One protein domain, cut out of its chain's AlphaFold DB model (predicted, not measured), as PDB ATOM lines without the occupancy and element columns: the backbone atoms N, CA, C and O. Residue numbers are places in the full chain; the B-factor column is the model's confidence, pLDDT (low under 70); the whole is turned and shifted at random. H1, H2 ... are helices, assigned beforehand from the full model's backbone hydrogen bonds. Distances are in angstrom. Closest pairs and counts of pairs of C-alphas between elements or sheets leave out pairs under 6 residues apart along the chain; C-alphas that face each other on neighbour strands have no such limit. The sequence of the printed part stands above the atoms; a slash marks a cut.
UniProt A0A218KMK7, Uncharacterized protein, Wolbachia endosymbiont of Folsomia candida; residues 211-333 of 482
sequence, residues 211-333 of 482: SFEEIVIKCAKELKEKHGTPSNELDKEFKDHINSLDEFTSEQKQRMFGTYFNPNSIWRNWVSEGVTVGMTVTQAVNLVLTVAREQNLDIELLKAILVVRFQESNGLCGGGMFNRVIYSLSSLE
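This is residues 211 to 333 of the 482 residues of an uncharacterized protein of Wolbachia endosymbiont of Folsomia candida (UniProt A0A218KMK7). Three helices make the core: H4 and H5 form a hairpin, and the short H6 packs on both. H1 crosses one side of this core over H4 and H6, while H2 and H3 lie on the other side, by H5, and a long loop, residues 260 to 280, swings from H3 across to the H1 side before entering H4. The printed part has 123 residues with six named helices, H1 to H6 in order, and no named strand; the class is all helix. It is compact, with a radius of gyration of the C-alphas of 13.5 A and spans of 36 by 34 by 24 A.

Find C-alpha 211 at (39.102, -14.036, -7.156); from there H1 runs 23.8 A to residue 227. H2 holds residues 236 to 244, H3 residues 250 to 259. H4, residues 281 to 294, is 20.0 A long, and H5, residues 299 to 312, is 19.9 A. H6, residues 321 to 327, ends at C-alpha 327, (46.631, -6.514, 1.127).

Look first at H1: its residues 220 to 227 touch H4 at a steep tilt of 65 degrees, closest at C-alphas 224 and 287, 7.4 A. H2 and H5 only just touch, with 3 pairs of C-alphas within 8 A, the closest 238 and 303 at 6.5 A. H3 touches no helix. H4 touches H6 at a shallow tilt of 15 degrees, the same way, closest at C-alphas 281 and 322, 5.5 A. In every helix each O i to N i+4 pair is within hydrogen-bond range.

The farthest C-alphas, Asp 246 and Gly 274, are 40.3 A apart. The printed part has no cut; H3 to H4 is the long link. Confidence is low, for instance, at residues 263 to 277.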
ATOM      1  N   SER A 211      39.530 -13.547  -8.484       38.25
ATOM      2  CA  SER A 211      39.102 -14.036  -7.156       38.25
ATOM      3  C   SER A 211      39.856 -13.386  -5.989       38.25
ATOM      4  O   SER A 211      39.263 -13.094  -4.955       38.25
ATOM      5  N   PHE A 212      41.158 -13.137  -6.139       47.84
ATOM      6  CA  PHE A 212      41.972 -12.454  -5.129       47.84
ATOM      7  C   PHE A 212      41.596 -10.972  -5.017       47.84
ATOM      8  O   PHE A 212      41.406 -10.459  -3.922       47.84
ATOM      9  N   GLU A 213      41.407 -10.304  -6.148       55.50
ATOM     10  CA  GLU A 213      40.831  -8.971  -6.267       55.50
ATOM     11  C   GLU A 213      39.432  -8.939  -5.678       55.50
ATOM     12  O   GLU A 213      39.173  -8.070  -4.866       55.50
ATOM     13  N   GLU A 214      38.549  -9.889  -5.985       58.44
ATOM     14  CA  GLU A 214      37.223  -9.982  -5.360       58.44
ATOM     15  C   GLU A 214      37.314 -10.085  -3.834       58.44
ATOM     16  O   GLU A 214      36.561  -9.402  -3.137       58.44
ATOM     17  N   ILE A 215      38.257 -10.867  -3.300       54.53
ATOM     18  CA  ILE A 215      38.505 -10.970  -1.854       54.53
ATOM     19  C   ILE A 215      39.032  -9.644  -1.293       54.53
ATOM     20  O   ILE A 215      38.536  -9.178  -0.270       54.53
ATOM     21  N   VAL A 216      39.989  -9.002  -1.962       62.91
ATOM     22  CA  VAL A 216      40.571  -7.718  -1.544       62.91
ATOM     23  C   VAL A 216      39.544  -6.584  -1.625       62.91
ATOM     24  O   VAL A 216      39.460  -5.764  -0.718       62.91
ATOM     25  N   ILE A 217      38.700  -6.566  -2.655       69.75
ATOM     26  CA  ILE A 217      37.561  -5.652  -2.824       69.75
ATOM     27  C   ILE A 217      36.541  -5.880  -1.719       69.75
ATOM     28  O   ILE A 217      36.038  -4.914  -1.151       69.75
ATOM     29  N   LYS A 218      36.202  -7.141  -1.432       67.81
ATOM     30  CA  LYS A 218      35.259  -7.496  -0.373       67.81
ATOM     31  C   LYS A 218      35.795  -7.048   0.984       67.81
ATOM     32  O   LYS A 218      35.090  -6.336   1.686       67.81
ATOM     33  N   CYS A 219      37.055  -7.351   1.283       66.56
ATOM     34  CA  CYS A 219      37.748  -6.880   2.479       66.56
ATOM     35  C   CYS A 219      37.742  -5.344   2.553       66.56
ATOM     36  O   CYS A 219      37.341  -4.775   3.560       66.56
ATOM     37  N   ALA A 220      38.081  -4.649   1.466       73.31
ATOM     38  CA  ALA A 220      38.057  -3.190   1.426       73.31
ATOM     39  C   ALA A 220      36.650  -2.612   1.660       73.31
ATOM     40  O   ALA A 220      36.522  -1.584   2.324       73.31
ATOM     41  N   LYS A 221      35.594  -3.255   1.140       78.00
ATOM     42  CA  LYS A 221      34.194  -2.880   1.402       78.00
ATOM     43  C   LYS A 221      33.822  -3.107   2.865       78.00
ATOM     44  O   LYS A 221      33.300  -2.186   3.478       78.00
ATOM     45  N   GLU A 222      34.149  -4.265   3.432       75.00
ATOM     46  CA  GLU A 222      33.892  -4.594   4.841       75.00
ATOM     47  C   GLU A 222      34.620  -3.625   5.787       75.00
ATOM     48  O   GLU A 222      34.025  -3.102   6.729       75.00
ATOM     49  N   LEU A 223      35.888  -3.310   5.502       77.00
ATOM     50  CA  LEU A 223      36.658  -2.319   6.254       77.00
ATOM     51  C   LEU A 223      36.044  -0.917   6.125       77.00
ATOM     52  O   LEU A 223      35.900  -0.217   7.124       77.00
ATOM     53  N   LYS A 224      35.628  -0.506   4.923       82.94
ATOM     54  CA  LYS A 224      34.959   0.786   4.702       82.94
ATOM     55  C   LYS A 224      33.605   0.870   5.412       82.94
ATOM     56  O   LYS A 224      33.263   1.916   5.951       82.94
ATOM     57  N   GLU A 225      32.822  -0.203   5.407       82.75
ATOM     58  CA  GLU A 225      31.541  -0.275   6.116       82.75
ATOM     59  C   GLU A 225      31.744  -0.174   7.630       82.75
ATOM     60  O   GLU A 225      31.004   0.540   8.304       82.75
ATOM     61  N   LYS A 226      32.780  -0.834   8.156       82.81
ATOM     62  CA  LYS A 226      33.086  -0.858   9.589       82.81
ATOM     63  C   LYS A 226      33.703   0.446  10.108       82.81
ATOM     64  O   LYS A 226      33.317   0.903  11.178       82.81
ATOM     65  N   HIS A 227      34.653   1.031   9.378       82.31
ATOM     66  CA  HIS A 227      35.447   2.186   9.831       82.31
ATOM     67  C   HIS A 227      35.050   3.507   9.142       82.31
ATOM     68  O   HIS A 227      35.609   4.563   9.433       82.31
ATOM     69  N   GLY A 228      34.070   3.474   8.238       83.81
ATOM     70  CA  GLY A 228      33.654   4.627   7.443       83.81
ATOM     71  C   GLY A 228      34.591   4.917   6.267       83.81
ATOM     72  O   GLY A 228      35.529   4.181   5.969       83.81
ATOM     73  N   THR A 229      34.315   6.011   5.550       82.56
ATOM     74  CA  THR A 229      35.164   6.460   4.434       82.56
ATOM     75  C   THR A 229      36.199   7.466   4.946       82.56
ATOM     76  O   THR A 229      35.796   8.546   5.382       82.56
ATOM     77  N   PRO A 230      37.508   7.164   4.882       83.00
ATOM     78  CA  PRO A 230      38.535   8.077   5.373       83.00
ATOM     79  C   PRO A 230      38.638   9.367   4.553       83.00
ATOM     80  O   PRO A 230      38.188   9.445   3.402       83.00
ATOM     81  N   SER A 231      39.302  10.372   5.136       84.00
ATOM     82  CA  SER A 231      39.671  11.599   4.423       84.00
ATOM     83  C   SER A 231      40.503  11.276   3.181       84.00
ATOM     84  O   SER A 231      41.297  10.333   3.170       84.00
ATOM     85  N   ASN A 232      40.332  12.084   2.135       82.06
ATOM     86  CA  ASN A 232      41.151  12.013   0.928       82.06
ATOM     87  C   ASN A 232      42.453  12.834   1.042       82.06
ATOM     88  O   ASN A 232      43.162  13.016   0.055       82.06
ATOM     89  N   GLU A 233      42.762  13.336   2.237       87.38
ATOM     90  CA  GLU A 233      44.067  13.885   2.600       87.38
ATOM     91  C   GLU A 233      44.905  12.784   3.251       87.38
ATOM     92  O   GLU A 233      44.437  12.131   4.182       87.38
ATOM     93  N   LEU A 234      46.121  12.549   2.750       88.50
ATOM     94  CA  LEU A 234      47.004  11.501   3.269       88.50
ATOM     95  C   LEU A 234      47.318  11.745   4.750       88.50
ATOM     96  O   LEU A 234      47.628  12.876   5.132       88.50
ATOM     97  N   ASP A 235      47.267  10.679   5.547       91.44
ATOM     98  CA  ASP A 235      47.624  10.689   6.962       91.44
ATOM     99  C   ASP A 235      48.960  11.413   7.191       91.44
ATOM    100  O   ASP A 235      49.964  11.138   6.526       91.44
ATOM    101  N   LYS A 236      48.951  12.381   8.114       90.88
ATOM    102  CA  LYS A 236      50.086  13.280   8.336       90.88
ATOM    103  C   LYS A 236      51.332  12.520   8.785       90.88
ATOM    104  O   LYS A 236      52.418  12.815   8.306       90.88
ATOM    105  N   GLU A 237      51.167  11.527   9.653       91.06
ATOM    106  CA  GLU A 237      52.271  10.734  10.188       91.06
ATOM    107  C   GLU A 237      52.950   9.926   9.076       91.06
ATOM    108  O   GLU A 237      54.176   9.880   8.984       91.06
ATOM    109  N   PHE A 238      52.156   9.344   8.173       91.56
ATOM    110  CA  PHE A 238      52.689   8.631   7.016       91.56
ATOM    111  C   PHE A 238      53.302   9.568   5.968       91.56
ATOM    112  O   PHE A 238      54.356   9.272   5.402       91.56
ATOM    113  N   LYS A 239      52.687  10.731   5.730       90.25
ATOM    114  CA  LYS A 239      53.239  11.763   4.846       90.25
ATOM    115  C   LYS A 239      54.600  12.256   5.344       90.25
ATOM    116  O   LYS A 239      55.524  12.393   4.541       90.25
ATOM    117  N   ASP A 240      54.718  12.514   6.641       89.94
ATOM    118  CA  ASP A 240      55.958  12.963   7.273       89.94
ATOM    119  C   ASP A 240      57.030  11.861   7.205       89.94
ATOM    120  O   ASP A 240      58.165  12.158   6.836       89.94
ATOM    121  N   HIS A 241      56.648  10.591   7.408       88.62
ATOM    122  CA  HIS A 241      57.532   9.433   7.224       88.62
ATOM    123  C   HIS A 241      58.093   9.339   5.794       88.62
ATOM    124  O   HIS A 241      59.302   9.236   5.615       88.62
ATOM    125  N   ILE A 242      57.259   9.455   4.752       85.94
ATOM    126  CA  ILE A 242      57.746   9.464   3.355       85.94
ATOM    127  C   ILE A 242      58.729  10.620   3.126       85.94
ATOM    128  O   ILE A 242      59.745  10.471   2.440       85.94
ATOM    129  N   ASN A 243      58.434  11.794   3.688       85.25
ATOM    130  CA  ASN A 243      59.282  12.968   3.522       85.25
ATOM    131  C   ASN A 243      60.639  12.820   4.222       85.25
ATOM    132  O   ASN A 243      61.620  13.322   3.671       85.25
ATOM    133  N   SER A 244      60.724  12.104   5.348       86.31
ATOM    134  CA  SER A 244      61.970  11.902   6.103       86.31
ATOM    135  C   SER A 244      62.892  10.806   5.555       86.31
ATOM    136  O   SER A 244      64.010  10.677   6.037       86.31
ATOM    137  N   LEU A 245      62.463  10.009   4.570       82.62
ATOM    138  CA  LEU A 245      63.304   8.956   3.988       82.62
ATOM    139  C   LEU A 245      64.339   9.528   3.011       82.62
ATOM    140  O   LEU A 245      63.984   9.928   1.899       82.62
ATOM    141  N   ASP A 246      65.612   9.544   3.398       78.19
ATOM    142  CA  ASP A 246      66.718  10.069   2.575       78.19
ATOM    143  C   ASP A 246      67.004   9.224   1.322       78.19
ATOM    144  O   ASP A 246      67.498   9.732   0.317       78.19
ATOM    145  N   GLU A 247      66.640   7.941   1.353       72.38
ATOM    146  CA  GLU A 247      66.849   6.983   0.259       72.38
ATOM    147  C   GLU A 247      66.006   7.297  -0.989       72.38
ATOM    148  O   GLU A 247      66.346   6.885  -2.100       72.38
ATOM    149  N   PHE A 248      64.917   8.054  -0.828       71.62
ATOM    150  CA  PHE A 248      64.074   8.476  -1.940       71.62
ATOM    151  C   PHE A 248      64.527   9.830  -2.473       71.62
ATOM    152  O   PHE A 248      64.455  10.854  -1.788       71.62
ATOM    153  N   THR A 249      64.889   9.857  -3.754       76.88
ATOM    154  CA  THR A 249      65.159  11.113  -4.462       76.88
ATOM    155  C   THR A 249      63.929  12.024  -4.432       76.88
ATOM    156  O   THR A 249      62.781  11.563  -4.436       76.88
ATOM    157  N   SER A 250      64.146  13.342  -4.458       78.50
ATOM    158  CA  SER A 250      63.054  14.324  -4.517       78.50
ATOM    159  C   SER A 250      62.105  14.063  -5.693       78.50
ATOM    160  O   SER A 250      60.900  14.259  -5.569       78.50
ATOM    161  N   GLU A 251      62.635  13.558  -6.809       75.94
ATOM    162  CA  GLU A 251      61.860  13.205  -7.995       75.94
ATOM    163  C   GLU A 251      60.979  11.964  -7.774       75.94
ATOM    164  O   GLU A 251      59.811  11.963  -8.160       75.94
ATOM    165  N   GLN A 252      61.479  10.929  -7.088       73.69
ATOM    166  CA  GLN A 252      60.674   9.757  -6.720       73.69
ATOM    167  C   GLN A 252      59.549  10.123  -5.748       73.69
ATOM    168  O   GLN A 252      58.411   9.695  -5.949       73.69
ATOM    169  N   LYS A 253      59.833  10.962  -4.742       80.81
ATOM    170  CA  LYS A 253      58.804  11.477  -3.823       80.81
ATOM    171  C   LYS A 253      57.744  12.262  -4.598       80.81
ATOM    172  O   LYS A 253      56.552  11.991  -4.459       80.81
ATOM    173  N   GLN A 254      58.159  13.179  -5.477       78.62
ATOM    174  CA  GLN A 254      57.237  13.950  -6.320       78.62
ATOM    175  C   GLN A 254      56.389  13.069  -7.238       78.62
ATOM    176  O   GLN A 254      55.194  13.325  -7.362       78.62
ATOM    177  N   ARG A 255      56.953  12.017  -7.844       75.25
ATOM    178  CA  ARG A 255      56.173  11.053  -8.636       75.25
ATOM    179  C   ARG A 255      55.176  10.295  -7.766       75.25
ATOM    180  O   ARG A 255      54.017  10.195  -8.139       75.25
ATOM    181  N   MET A 256      55.567   9.823  -6.585       77.75
ATOM    182  CA  MET A 256      54.659   9.112  -5.679       77.75
ATOM    183  C   MET A 256      53.461   9.991  -5.274       77.75
ATOM    184  O   MET A 256      52.305   9.596  -5.450       77.75
ATOM    185  N   PHE A 257      53.732  11.224  -4.827       80.56
ATOM    186  CA  PHE A 257      52.693  12.198  -4.487       80.56
ATOM    187  C   PHE A 257      51.883  12.655  -5.706       80.56
ATOM    188  O   PHE A 257      50.673  12.819  -5.599       80.56
ATOM    189  N   GLY A 258      52.517  12.830  -6.865       75.69
ATOM    190  CA  GLY A 258      51.890  13.304  -8.099       75.69
ATOM    191  C   GLY A 258      51.055  12.252  -8.834       75.69
ATOM    192  O   GLY A 258      50.082  12.609  -9.500       75.69
ATOM    193  N   THR A 259      51.407  10.971  -8.706       73.25
ATOM    194  CA  THR A 259      50.781   9.852  -9.425       73.25
ATOM    195  C   THR A 259      49.737   9.132  -8.576       73.25
ATOM    196  O   THR A 259      48.650   8.870  -9.085       73.25
ATOM    197  N   TYR A 260      50.019   8.824  -7.305       75.81
ATOM    198  CA  TYR A 260      49.128   7.996  -6.476       75.81
ATOM    199  C   TYR A 260      48.289   8.807  -5.492       75.81
ATOM    200  O   TYR A 260      47.098   8.545  -5.339       75.81
ATOM    201  N   PHE A 261      48.897   9.805  -4.846       81.56
ATOM    202  CA  PHE A 261      48.223  10.604  -3.815       81.56
ATOM    203  C   PHE A 261      47.593  11.894  -4.348       81.56
ATOM    204  O   PHE A 261      46.832  12.549  -3.635       81.56
ATOM    205  N   ASN A 262      47.879  12.256  -5.600       77.00
ATOM    206  CA  ASN A 262      47.289  13.412  -6.247       77.00
ATOM    207  C   ASN A 262      45.815  13.128  -6.518       77.00
ATOM    208  O   ASN A 262      45.503  12.184  -7.253       77.00
ATOM    209  N   PRO A 263      44.911  13.985  -6.023       66.62
ATOM    210  CA  PRO A 263      43.530  13.925  -6.426       66.62
ATOM    211  C   PRO A 263      43.443  13.895  -7.966       66.62
ATOM    212  O   PRO A 263      42.864  13.000  -8.558       66.62
ATOM    213  N   ASN A 264      44.045  14.797  -8.715       67.88
ATOM    214  CA  ASN A 264      43.734  14.903 -10.146       67.88
ATOM    215  C   ASN A 264      44.375  13.816 -11.042       67.88
ATOM    216  O   ASN A 264      44.359  13.947 -12.261       67.88
ATOM    217  N   SER A 265      44.917  12.743 -10.459       68.62
ATOM    218  CA  SER A 265      45.505  11.617 -11.182       68.62
ATOM    219  C   SER A 265      44.458  10.651 -11.751       68.62
ATOM    220  O   SER A 265      43.475  10.310 -11.094       68.62
ATOM    221  N   ILE A 266      44.734  10.119 -12.946       61.25
ATOM    222  CA  ILE A 266      43.984   9.005 -13.557       61.25
ATOM    223  C   ILE A 266      44.083   7.712 -12.734       61.25
ATOM    224  O   ILE A 266      43.222   6.846 -12.837       61.25
ATOM    225  N   TRP A 267      45.102   7.608 -11.878       60.75
ATOM    226  CA  TRP A 267      45.339   6.473 -10.988       60.75
ATOM    227  C   TRP A 267      44.749   6.683  -9.587       60.75
ATOM    228  O   TRP A 267      44.975   5.860  -8.702       60.75
ATOM    229  N   ARG A 268      43.990   7.776  -9.371       60.03
ATOM    230  CA  ARG A 268      43.338   8.088  -8.087       60.03
ATOM    231  C   ARG A 268      42.380   6.970  -7.671       60.03
ATOM    232  O   ARG A 268      42.320   6.639  -6.491       60.03
ATOM    233  N   ASN A 269      41.646   6.407  -8.633       57.31
ATOM    234  CA  ASN A 269      40.584   5.433  -8.400       57.31
ATOM    235  C   ASN A 269      40.931   4.095  -9.045       57.31
ATOM    236  O   ASN A 269      41.363   4.045 -10.196       57.31
ATOM    237  N   TRP A 270      40.658   3.007  -8.330       56.88
ATOM    238  CA  TRP A 270      40.629   1.692  -8.949       56.88
ATOM    239  C   TRP A 270      39.385   1.586  -9.841       56.88
ATOM    240  O   TRP A 270      38.255   1.630  -9.348       56.88
ATOM    241  N   VAL A 271      39.597   1.501 -11.155       50.81
ATOM    242  CA  VAL A 271      38.547   1.280 -12.155       50.81
ATOM    243  C   VAL A 271      38.839  -0.057 -12.821       50.81
ATOM    244  O   VAL A 271      39.549  -0.114 -13.821       50.81
ATOM    245  N   SER A 272      38.322  -1.142 -12.248       44.78
ATOM    246  CA  SER A 272      38.044  -2.336 -13.046       44.78
ATOM    247  C   SER A 272      36.596  -2.252 -13.525       44.78
ATOM    248  O   SER A 272      35.730  -1.689 -12.844       44.78
ATOM    249  N   GLU A 273      36.345  -2.736 -14.737       36.19
ATOM    250  CA  GLU A 273      35.034  -2.715 -15.381       36.19
ATOM    251  C   GLU A 273      33.939  -3.257 -14.439       36.19
ATOM    252  O   GLU A 273      33.845  -4.453 -14.173       36.19
ATOM    253  N   GLY A 274      33.103  -2.354 -13.916       45.06
ATOM    254  CA  GLY A 274      31.883  -2.693 -13.178       45.06
ATOM    255  C   GLY A 274      32.004  -2.927 -11.665       45.06
ATOM    256  O   GLY A 274      30.966  -3.114 -11.031       45.06
ATOM    257  N   VAL A 275      33.191  -2.871 -11.044       50.88
ATOM    258  CA  VAL A 275      33.341  -3.104  -9.588       50.88
ATOM    259  C   VAL A 275      34.181  -2.001  -8.943       50.88
ATOM    260  O   VAL A 275      35.383  -2.129  -8.760       50.88
ATOM    261  N   THR A 276      33.555  -0.888  -8.558       58.12
ATOM    262  CA  THR A 276      34.243   0.182  -7.814       58.12
ATOM    263  C   THR A 276      33.966   0.053  -6.310       58.12
ATOM    264  O   THR A 276      32.821  -0.078  -5.884       58.12
ATOM    265  N   VAL A 277      35.010   0.104  -5.468       61.50
ATOM    266  CA  VAL A 277      34.866   0.268  -3.996       61.50
ATOM    267  C   VAL A 277      34.551   1.737  -3.638       61.50
ATOM    268  O   VAL A 277      34.182   2.071  -2.508       61.50
ATOM    269  N   GLY A 278      34.673   2.645  -4.616       70.69
ATOM    270  CA  GLY A 278      34.433   4.077  -4.443       70.69
ATOM    271  C   GLY A 278      35.380   4.698  -3.416       70.69
ATOM    272  O   GLY A 278      34.930   5.479  -2.579       70.69
ATOM    273  N   MET A 279      36.647   4.274  -3.419       75.50
ATOM    274  CA  MET A 279      37.720   4.821  -2.587       75.50
ATOM    275  C   MET A 279      38.948   5.109  -3.444       75.50
ATOM    276  O   MET A 279      39.226   4.390  -4.408       75.50
ATOM    277  N   THR A 280      39.684   6.145  -3.064       81.56
ATOM    278  CA  THR A 280      40.974   6.477  -3.666       81.56
ATOM    279  C   THR A 280      42.111   5.656  -3.053       81.56
ATOM    280  O   THR A 280      41.961   5.093  -1.967       81.56
ATOM    281  N   VAL A 281      43.284   5.628  -3.697       82.56
ATOM    282  CA  VAL A 281      44.503   5.043  -3.095       82.56
ATOM    283  C   VAL A 281      44.860   5.738  -1.773       82.56
ATOM    284  O   VAL A 281      45.193   5.064  -0.802       82.56
ATOM    285  N   THR A 282      44.712   7.065  -1.690       86.88
ATOM    286  CA  THR A 282      44.906   7.829  -0.445       86.88
ATOM    287  C   THR A 282      43.963   7.360   0.662       86.88
ATOM    288  O   THR A 282      44.393   7.112   1.785       86.88
ATOM    289  N   GLN A 283      42.679   7.185   0.341       86.75
ATOM    290  CA  GLN A 283      41.688   6.695   1.296       86.75
ATOM    291  C   GLN A 283      41.975   5.254   1.724       86.75
ATOM    292  O   GLN A 283      41.803   4.941   2.895       86.75
ATOM    293  N   ALA A 284      42.454   4.397   0.818       85.94
ATOM    294  CA  ALA A 284      42.862   3.033   1.143       85.94
ATOM    295  C   ALA A 284      44.054   3.000   2.112       85.94
ATOM    296  O   ALA A 284      44.025   2.248   3.081       85.94
ATOM    297  N   VAL A 285      45.069   3.843   1.896       89.50
ATOM    298  CA  VAL A 285      46.215   3.962   2.815       89.50
ATOM    299  C   VAL A 285      45.749   4.415   4.195       89.50
ATOM    300  O   VAL A 285      46.083   3.785   5.195       89.50
ATOM    301  N   ASN A 286      44.926   5.461   4.253       91.56
ATOM    302  CA  ASN A 286      44.385   5.965   5.515       91.56
ATOM    303  C   ASN A 286      43.524   4.916   6.233       91.56
ATOM    304  O   ASN A 286      43.595   4.802   7.457       91.56
ATOM    305  N   LEU A 287      42.736   4.135   5.486       87.94
ATOM    306  CA  LEU A 287      41.930   3.040   6.026       87.94
ATOM    307  C   LEU A 287      42.826   1.979   6.666       87.94
ATOM    308  O   LEU A 287      42.622   1.622   7.820       87.94
ATOM    309  N   VAL A 288      43.847   1.521   5.942       85.94
ATOM    310  CA  VAL A 288      44.792   0.496   6.401       85.94
ATOM    311  C   VAL A 288      45.566   0.959   7.637       85.94
ATOM    312  O   VAL A 288      45.660   0.213   8.607       85.94
ATOM    313  N   LEU A 289      46.040   2.205   7.663       89.44
ATOM    314  CA  LEU A 289      46.696   2.778   8.844       89.44
ATOM    315  C   LEU A 289      45.744   2.882  10.043       89.44
ATOM    316  O   LEU A 289      46.138   2.586  11.167       89.44
ATOM    317  N   THR A 290      44.486   3.269   9.819       87.94
ATOM    318  CA  THR A 290      43.467   3.336  10.883       87.94
ATOM    319  C   THR A 290      43.197   1.951  11.465       87.94
ATOM    320  O   THR A 290      43.279   1.767  12.676       87.94
ATOM    321  N   VAL A 291      42.963   0.961  10.602       83.25
ATOM    322  CA  VAL A 291      42.708  -0.430  10.999       83.25
ATOM    323  C   VAL A 291      43.894  -1.004  11.770       83.25
ATOM    324  O   VAL A 291      43.701  -1.614  12.818       83.25
ATOM    325  N   ALA A 292      45.119  -0.775  11.299       81.19
ATOM    326  CA  ALA A 292      46.320  -1.247  11.975       81.19
ATOM    327  C   ALA A 292      46.492  -0.627  13.369       81.19
ATOM    328  O   ALA A 292      46.849  -1.340  14.306       81.19
ATOM    329  N   ARG A 293      46.182   0.670  13.529       85.44
ATOM    330  CA  ARG A 293      46.224   1.352  14.836       85.44
ATOM    331  C   ARG A 293      45.195   0.759  15.791       85.44
ATOM    332  O   ARG A 293      45.528   0.450  16.928       85.44
ATOM    333  N   GLU A 294      43.964   0.561  15.326       80.19
ATOM    334  CA  GLU A 294      42.897  -0.041  16.136       80.19
ATOM    335  C   GLU A 294      43.204  -1.491  16.542       80.19
ATOM    336  O   GLU A 294      42.829  -1.922  17.632       80.19
ATOM    337  N   GLN A 295      43.903  -2.240  15.686       71.81
ATOM    338  CA  GLN A 295      44.314  -3.622  15.944       71.81
ATOM    339  C   GLN A 295      45.642  -3.746  16.715       71.81
ATOM    340  O   GLN A 295      46.069  -4.866  16.985       71.81
ATOM    341  N   ASN A 296      46.279  -2.634  17.106       72.19
ATOM    342  CA  ASN A 296      47.611  -2.603  17.732       72.19
ATOM    343  C   ASN A 296      48.689  -3.359  16.925       72.19
ATOM    344  O   ASN A 296      49.551  -4.021  17.502       72.19
ATOM    345  N   LEU A 297      48.632  -3.280  15.592       71.56
ATOM    346  CA  LEU A 297      49.659  -3.841  14.710       71.56
ATOM    347  C   LEU A 297      50.902  -2.937  14.675       71.56
ATOM    348  O   LEU A 297      50.833  -1.758  15.027       71.56
ATOM    349  N   ASP A 298      52.035  -3.471  14.210       73.88
ATOM    350  CA  ASP A 298      53.269  -2.696  14.040       73.88
ATOM    351  C   ASP A 298      53.104  -1.630  12.939       73.88
ATOM    352  O   ASP A 298      53.171  -1.901  11.737       73.88
ATOM    353  N   ILE A 299      52.855  -0.396  13.380       82.38
ATOM    354  CA  ILE A 299      52.614   0.755  12.512       82.38
ATOM    355  C   ILE A 299      53.872   1.170  11.752       82.38
ATOM    356  O   ILE A 299      53.766   1.554  10.590       82.38
ATOM    357  N   GLU A 300      55.053   1.092  12.364       80.00
ATOM    358  CA  GLU A 300      56.297   1.478  11.689       80.00
ATOM    359  C   GLU A 300      56.631   0.491  10.572       80.00
ATOM    360  O   GLU A 300      56.950   0.902   9.452       80.00
ATOM    361  N   LEU A 301      56.441  -0.808  10.827       73.75
ATOM    362  CA  LEU A 301      56.566  -1.834   9.799       73.75
ATOM    363  C   LEU A 301      55.534  -1.640   8.681       73.75
ATOM    364  O   LEU A 301      55.888  -1.734   7.505       73.75
ATOM    365  N   LEU A 302      54.279  -1.316   9.010       79.00
ATOM    366  CA  LEU A 302      53.256  -1.032   8.000       79.00
ATOM    367  C   LEU A 302      53.652   0.139   7.098       79.00
ATOM    368  O   LEU A 302      53.529   0.041   5.875       79.00
ATOM    369  N   LYS A 303      54.133   1.244   7.681       83.31
ATOM    370  CA  LYS A 303      54.601   2.409   6.919       83.31
ATOM    371  C   LYS A 303      55.731   2.010   5.969       83.31
ATOM    372  O   LYS A 303      55.656   2.330   4.784       83.31
ATOM    373  N   ALA A 304      56.714   1.248   6.451       75.00
ATOM    374  CA  ALA A 304      57.817   0.753   5.629       75.00
ATOM    375  C   ALA A 304      57.332  -0.156   4.482       75.00
ATOM    376  O   ALA A 304      57.721   0.040   3.330       75.00
ATOM    377  N   ILE A 305      56.423  -1.101   4.762       70.88
ATOM    378  CA  ILE A 305      55.824  -1.980   3.744       70.88
ATOM    379  C   ILE A 305      55.116  -1.149   2.673       70.88
ATOM    380  O   ILE A 305      55.355  -1.351   1.482       70.88
ATOM    381  N   LEU A 306      54.268  -0.198   3.077       80.75
ATOM    382  CA  LEU A 306      53.540   0.664   2.149       80.75
ATOM    383  C   LEU A 306      54.505   1.446   1.249       80.75
ATOM    384  O   LEU A 306      54.315   1.467   0.034       80.75
ATOM    385  N   VAL A 307      55.569   2.025   1.814       79.94
ATOM    386  CA  VAL A 307      56.616   2.733   1.059       79.94
ATOM    387  C   VAL A 307      57.258   1.832   0.004       79.94
ATOM    388  O   VAL A 307      57.331   2.223  -1.164       79.94
ATOM    389  N   VAL A 308      57.656   0.611   0.376       73.44
ATOM    390  CA  VAL A 308      58.233  -0.364  -0.562       73.44
ATOM    391  C   VAL A 308      57.248  -0.682  -1.687       73.44
ATOM    392  O   VAL A 308      57.643  -0.706  -2.851       73.44
ATOM    393  N   ARG A 309      55.944  -0.827  -1.401       71.81
ATOM    394  CA  ARG A 309      54.934  -1.069  -2.452       71.81
ATOM    395  C   ARG A 309      54.852   0.061  -3.473       71.81
ATOM    396  O   ARG A 309      54.712  -0.220  -4.667       71.81
ATOM    397  N   PHE A 310      54.954   1.312  -3.029       75.50
ATOM    398  CA  PHE A 310      54.985   2.471  -3.925       75.50
ATOM    399  C   PHE A 310      56.314   2.609  -4.678       75.50
ATOM    400  O   PHE A 310      56.332   3.118  -5.798       75.50
ATOM    401  N   GLN A 311      57.422   2.145  -4.100       71.06
ATOM    402  CA  GLN A 311      58.719   2.096  -4.776       71.06
ATOM    403  C   GLN A 311      58.740   1.037  -5.882       71.06
ATOM    404  O   GLN A 311      59.090   1.341  -7.022       71.06
ATOM    405  N   GLU A 312      58.311  -0.187  -5.564       63.25
ATOM    406  CA  GLU A 312      58.245  -1.330  -6.483       63.25
ATOM    407  C   GLU A 312      57.375  -1.047  -7.710       63.25
ATOM    408  O   GLU A 312      57.592  -1.617  -8.778       63.25
ATOM    409  N   SER A 313      56.360  -0.189  -7.583       64.19
ATOM    410  CA  SER A 313      55.492   0.129  -8.712       64.19
ATOM    411  C   SER A 313      56.136   1.057  -9.734       64.19
ATOM    412  O   SER A 313      55.671   1.073 -10.874       64.19
ATOM    413  N   ASN A 314      57.142   1.847  -9.337       63.19
ATOM    414  CA  ASN A 314      57.854   2.833 -10.158       63.19
ATOM    415  C   ASN A 314      56.941   3.682 -11.080       63.19
ATOM    416  O   ASN A 314      57.304   4.014 -12.206       63.19
ATOM    417  N   GLY A 315      55.711   3.983 -10.646       58.50
ATOM    418  CA  GLY A 315      54.712   4.709 -11.446       58.50
ATOM    419  C   GLY A 315      54.058   3.921 -12.596       58.50
ATOM    420  O   GLY A 315      53.175   4.458 -13.260       58.50
ATOM    421  N   LEU A 316      54.440   2.660 -12.826       54.66
ATOM    422  CA  LEU A 316      53.945   1.805 -13.916       54.66
ATOM    423  C   LEU A 316      52.773   0.904 -13.497       54.66
ATOM    424  O   LEU A 316      51.990   0.472 -14.338       54.66
ATOM    425  N   CYS A 317      52.613   0.633 -12.199       56.28
ATOM    426  CA  CYS A 317      51.550  -0.235 -11.679       56.28
ATOM    427  C   CYS A 317      50.415   0.582 -11.038       56.28
ATOM    428  O   CYS A 317      50.182   0.522  -9.832       56.28
ATOM    429  N   GLY A 318      49.734   1.401 -11.841       58.50
ATOM    430  CA  GLY A 318      48.611   2.226 -11.384       58.50
ATOM    431  C   GLY A 318      47.370   1.417 -10.990       58.50
ATOM    432  O   GLY A 318      46.812   1.619  -9.914       58.50
ATOM    433  N   GLY A 319      46.990   0.437 -11.818       57.31
ATOM    434  CA  GLY A 319      45.795  -0.388 -11.603       57.31
ATOM    435  C   GLY A 319      45.882  -1.372 -10.427       57.31
ATOM    436  O   GLY A 319      44.857  -1.718  -9.861       57.31
ATOM    437  N   GLY A 320      47.081  -1.802 -10.015       66.81
ATOM    438  CA  GLY A 320      47.263  -2.776  -8.926       66.81
ATOM    439  C   GLY A 320      47.551  -2.162  -7.552       66.81
ATOM    440  O   GLY A 320      47.607  -2.884  -6.556       66.81
ATOM    441  N   MET A 321      47.754  -0.841  -7.477       74.38
ATOM    442  CA  MET A 321      48.236  -0.189  -6.256       74.38
ATOM    443  C   MET A 321      47.228  -0.271  -5.107       74.38
ATOM    444  O   MET A 321      47.603  -0.551  -3.973       74.38
ATOM    445  N   PHE A 322      45.939  -0.095  -5.409       76.38
ATOM    446  CA  PHE A 322      44.869  -0.234  -4.422       76.38
ATOM    447  C   PHE A 322      44.908  -1.612  -3.744       76.38
ATOM    448  O   PHE A 322      44.896  -1.700  -2.517       76.38
ATOM    449  N   ASN A 323      45.052  -2.679  -4.534       70.62
ATOM    450  CA  ASN A 323      45.073  -4.044  -4.016       70.62
ATOM    451  C   ASN A 323      46.294  -4.294  -3.130       70.62
ATOM    452  O   ASN A 323      46.166  -4.889  -2.065       70.62
ATOM    453  N   ARG A 324      47.466  -3.791  -3.534       71.81
ATOM    454  CA  ARG A 324      48.703  -3.898  -2.746       71.81
ATOM    455  C   ARG A 324      48.592  -3.181  -1.401       71.81
ATOM    456  O   ARG A 324      49.057  -3.716  -0.398       71.81
ATOM    457  N   VAL A 325      47.961  -2.007  -1.372       78.00
ATOM    458  CA  VAL A 325      47.728  -1.249  -0.134       78.00
ATOM    459  C   VAL A 325      46.805  -2.022   0.804       78.00
ATOM    460  O   VAL A 325      47.196  -2.286   1.936       78.00
ATOM    461  N   ILE A 326      45.625  -2.451   0.338       76.00
ATOM    462  CA  ILE A 326      44.672  -3.199   1.175       76.00
ATOM    463  C   ILE A 326      45.282  -4.523   1.659       76.00
ATOM    464  O   ILE A 326      45.191  -4.851   2.840       76.00
ATOM    465  N   TYR A 327      45.975  -5.252   0.780       69.06
ATOM    466  CA  TYR A 327      46.631  -6.514   1.127       69.06
ATOM    467  C   TYR A 327      47.774  -6.349   2.140       69.06
ATOM    468  O   TYR A 327      48.095  -7.302   2.848       69.06
ATOM    469  N   SER A 328      48.359  -5.154   2.279       71.00
ATOM    470  CA  SER A 328      49.442  -4.918   3.247       71.00
ATOM    471  C   SER A 328      49.004  -5.147   4.701       71.00
ATOM    472  O   SER A 328      49.842  -5.503   5.521       71.00
ATOM    473  N   LEU A 329      47.702  -5.048   5.018       64.31
ATOM    474  CA  LEU A 329      47.169  -5.457   6.328       64.31
ATOM    475  C   LEU A 329      47.350  -6.952   6.597       64.31
ATOM    476  O   LEU A 329      47.740  -7.338   7.693       64.31
ATOM    477  N   SER A 330      47.117  -7.800   5.592       59.53
ATOM    478  CA  SER A 330      47.279  -9.251   5.743       59.53
ATOM    479  C   SER A 330      48.734  -9.643   6.010       59.53
ATOM    480  O   SER A 330      48.982 -10.625   6.701       59.53
ATOM    481  N   SER A 331      49.690  -8.841   5.521       53.75
ATOM    482  CA  SER A 331      51.128  -8.979   5.797       53.75
ATOM    483  C   SER A 331      51.518  -8.536   7.213       53.75
ATOM    484  O   SER A 331      52.698  -8.519   7.545       53.75
ATOM    485  N   LEU A 332      50.554  -8.140   8.045       55.50
ATOM    486  CA  LEU A 332      50.739  -7.819   9.461       55.50
ATOM    487  C   LEU A 332      49.890  -8.709  10.371       55.50
ATOM    488  O   LEU A 332      50.086  -8.696  11.584       55.50
ATOM    489  N   GLU A 333      48.989  -9.521   9.808       58.78
ATOM    490  CA  GLU A 333      48.303 -10.554  10.573       58.78
ATOM    491  C   GLU A 333      49.325 -11.603  11.004       58.78
ATOM    492  O   GLU A 333      49.967 -12.258  10.178       58.78
TER     493      GLU A 333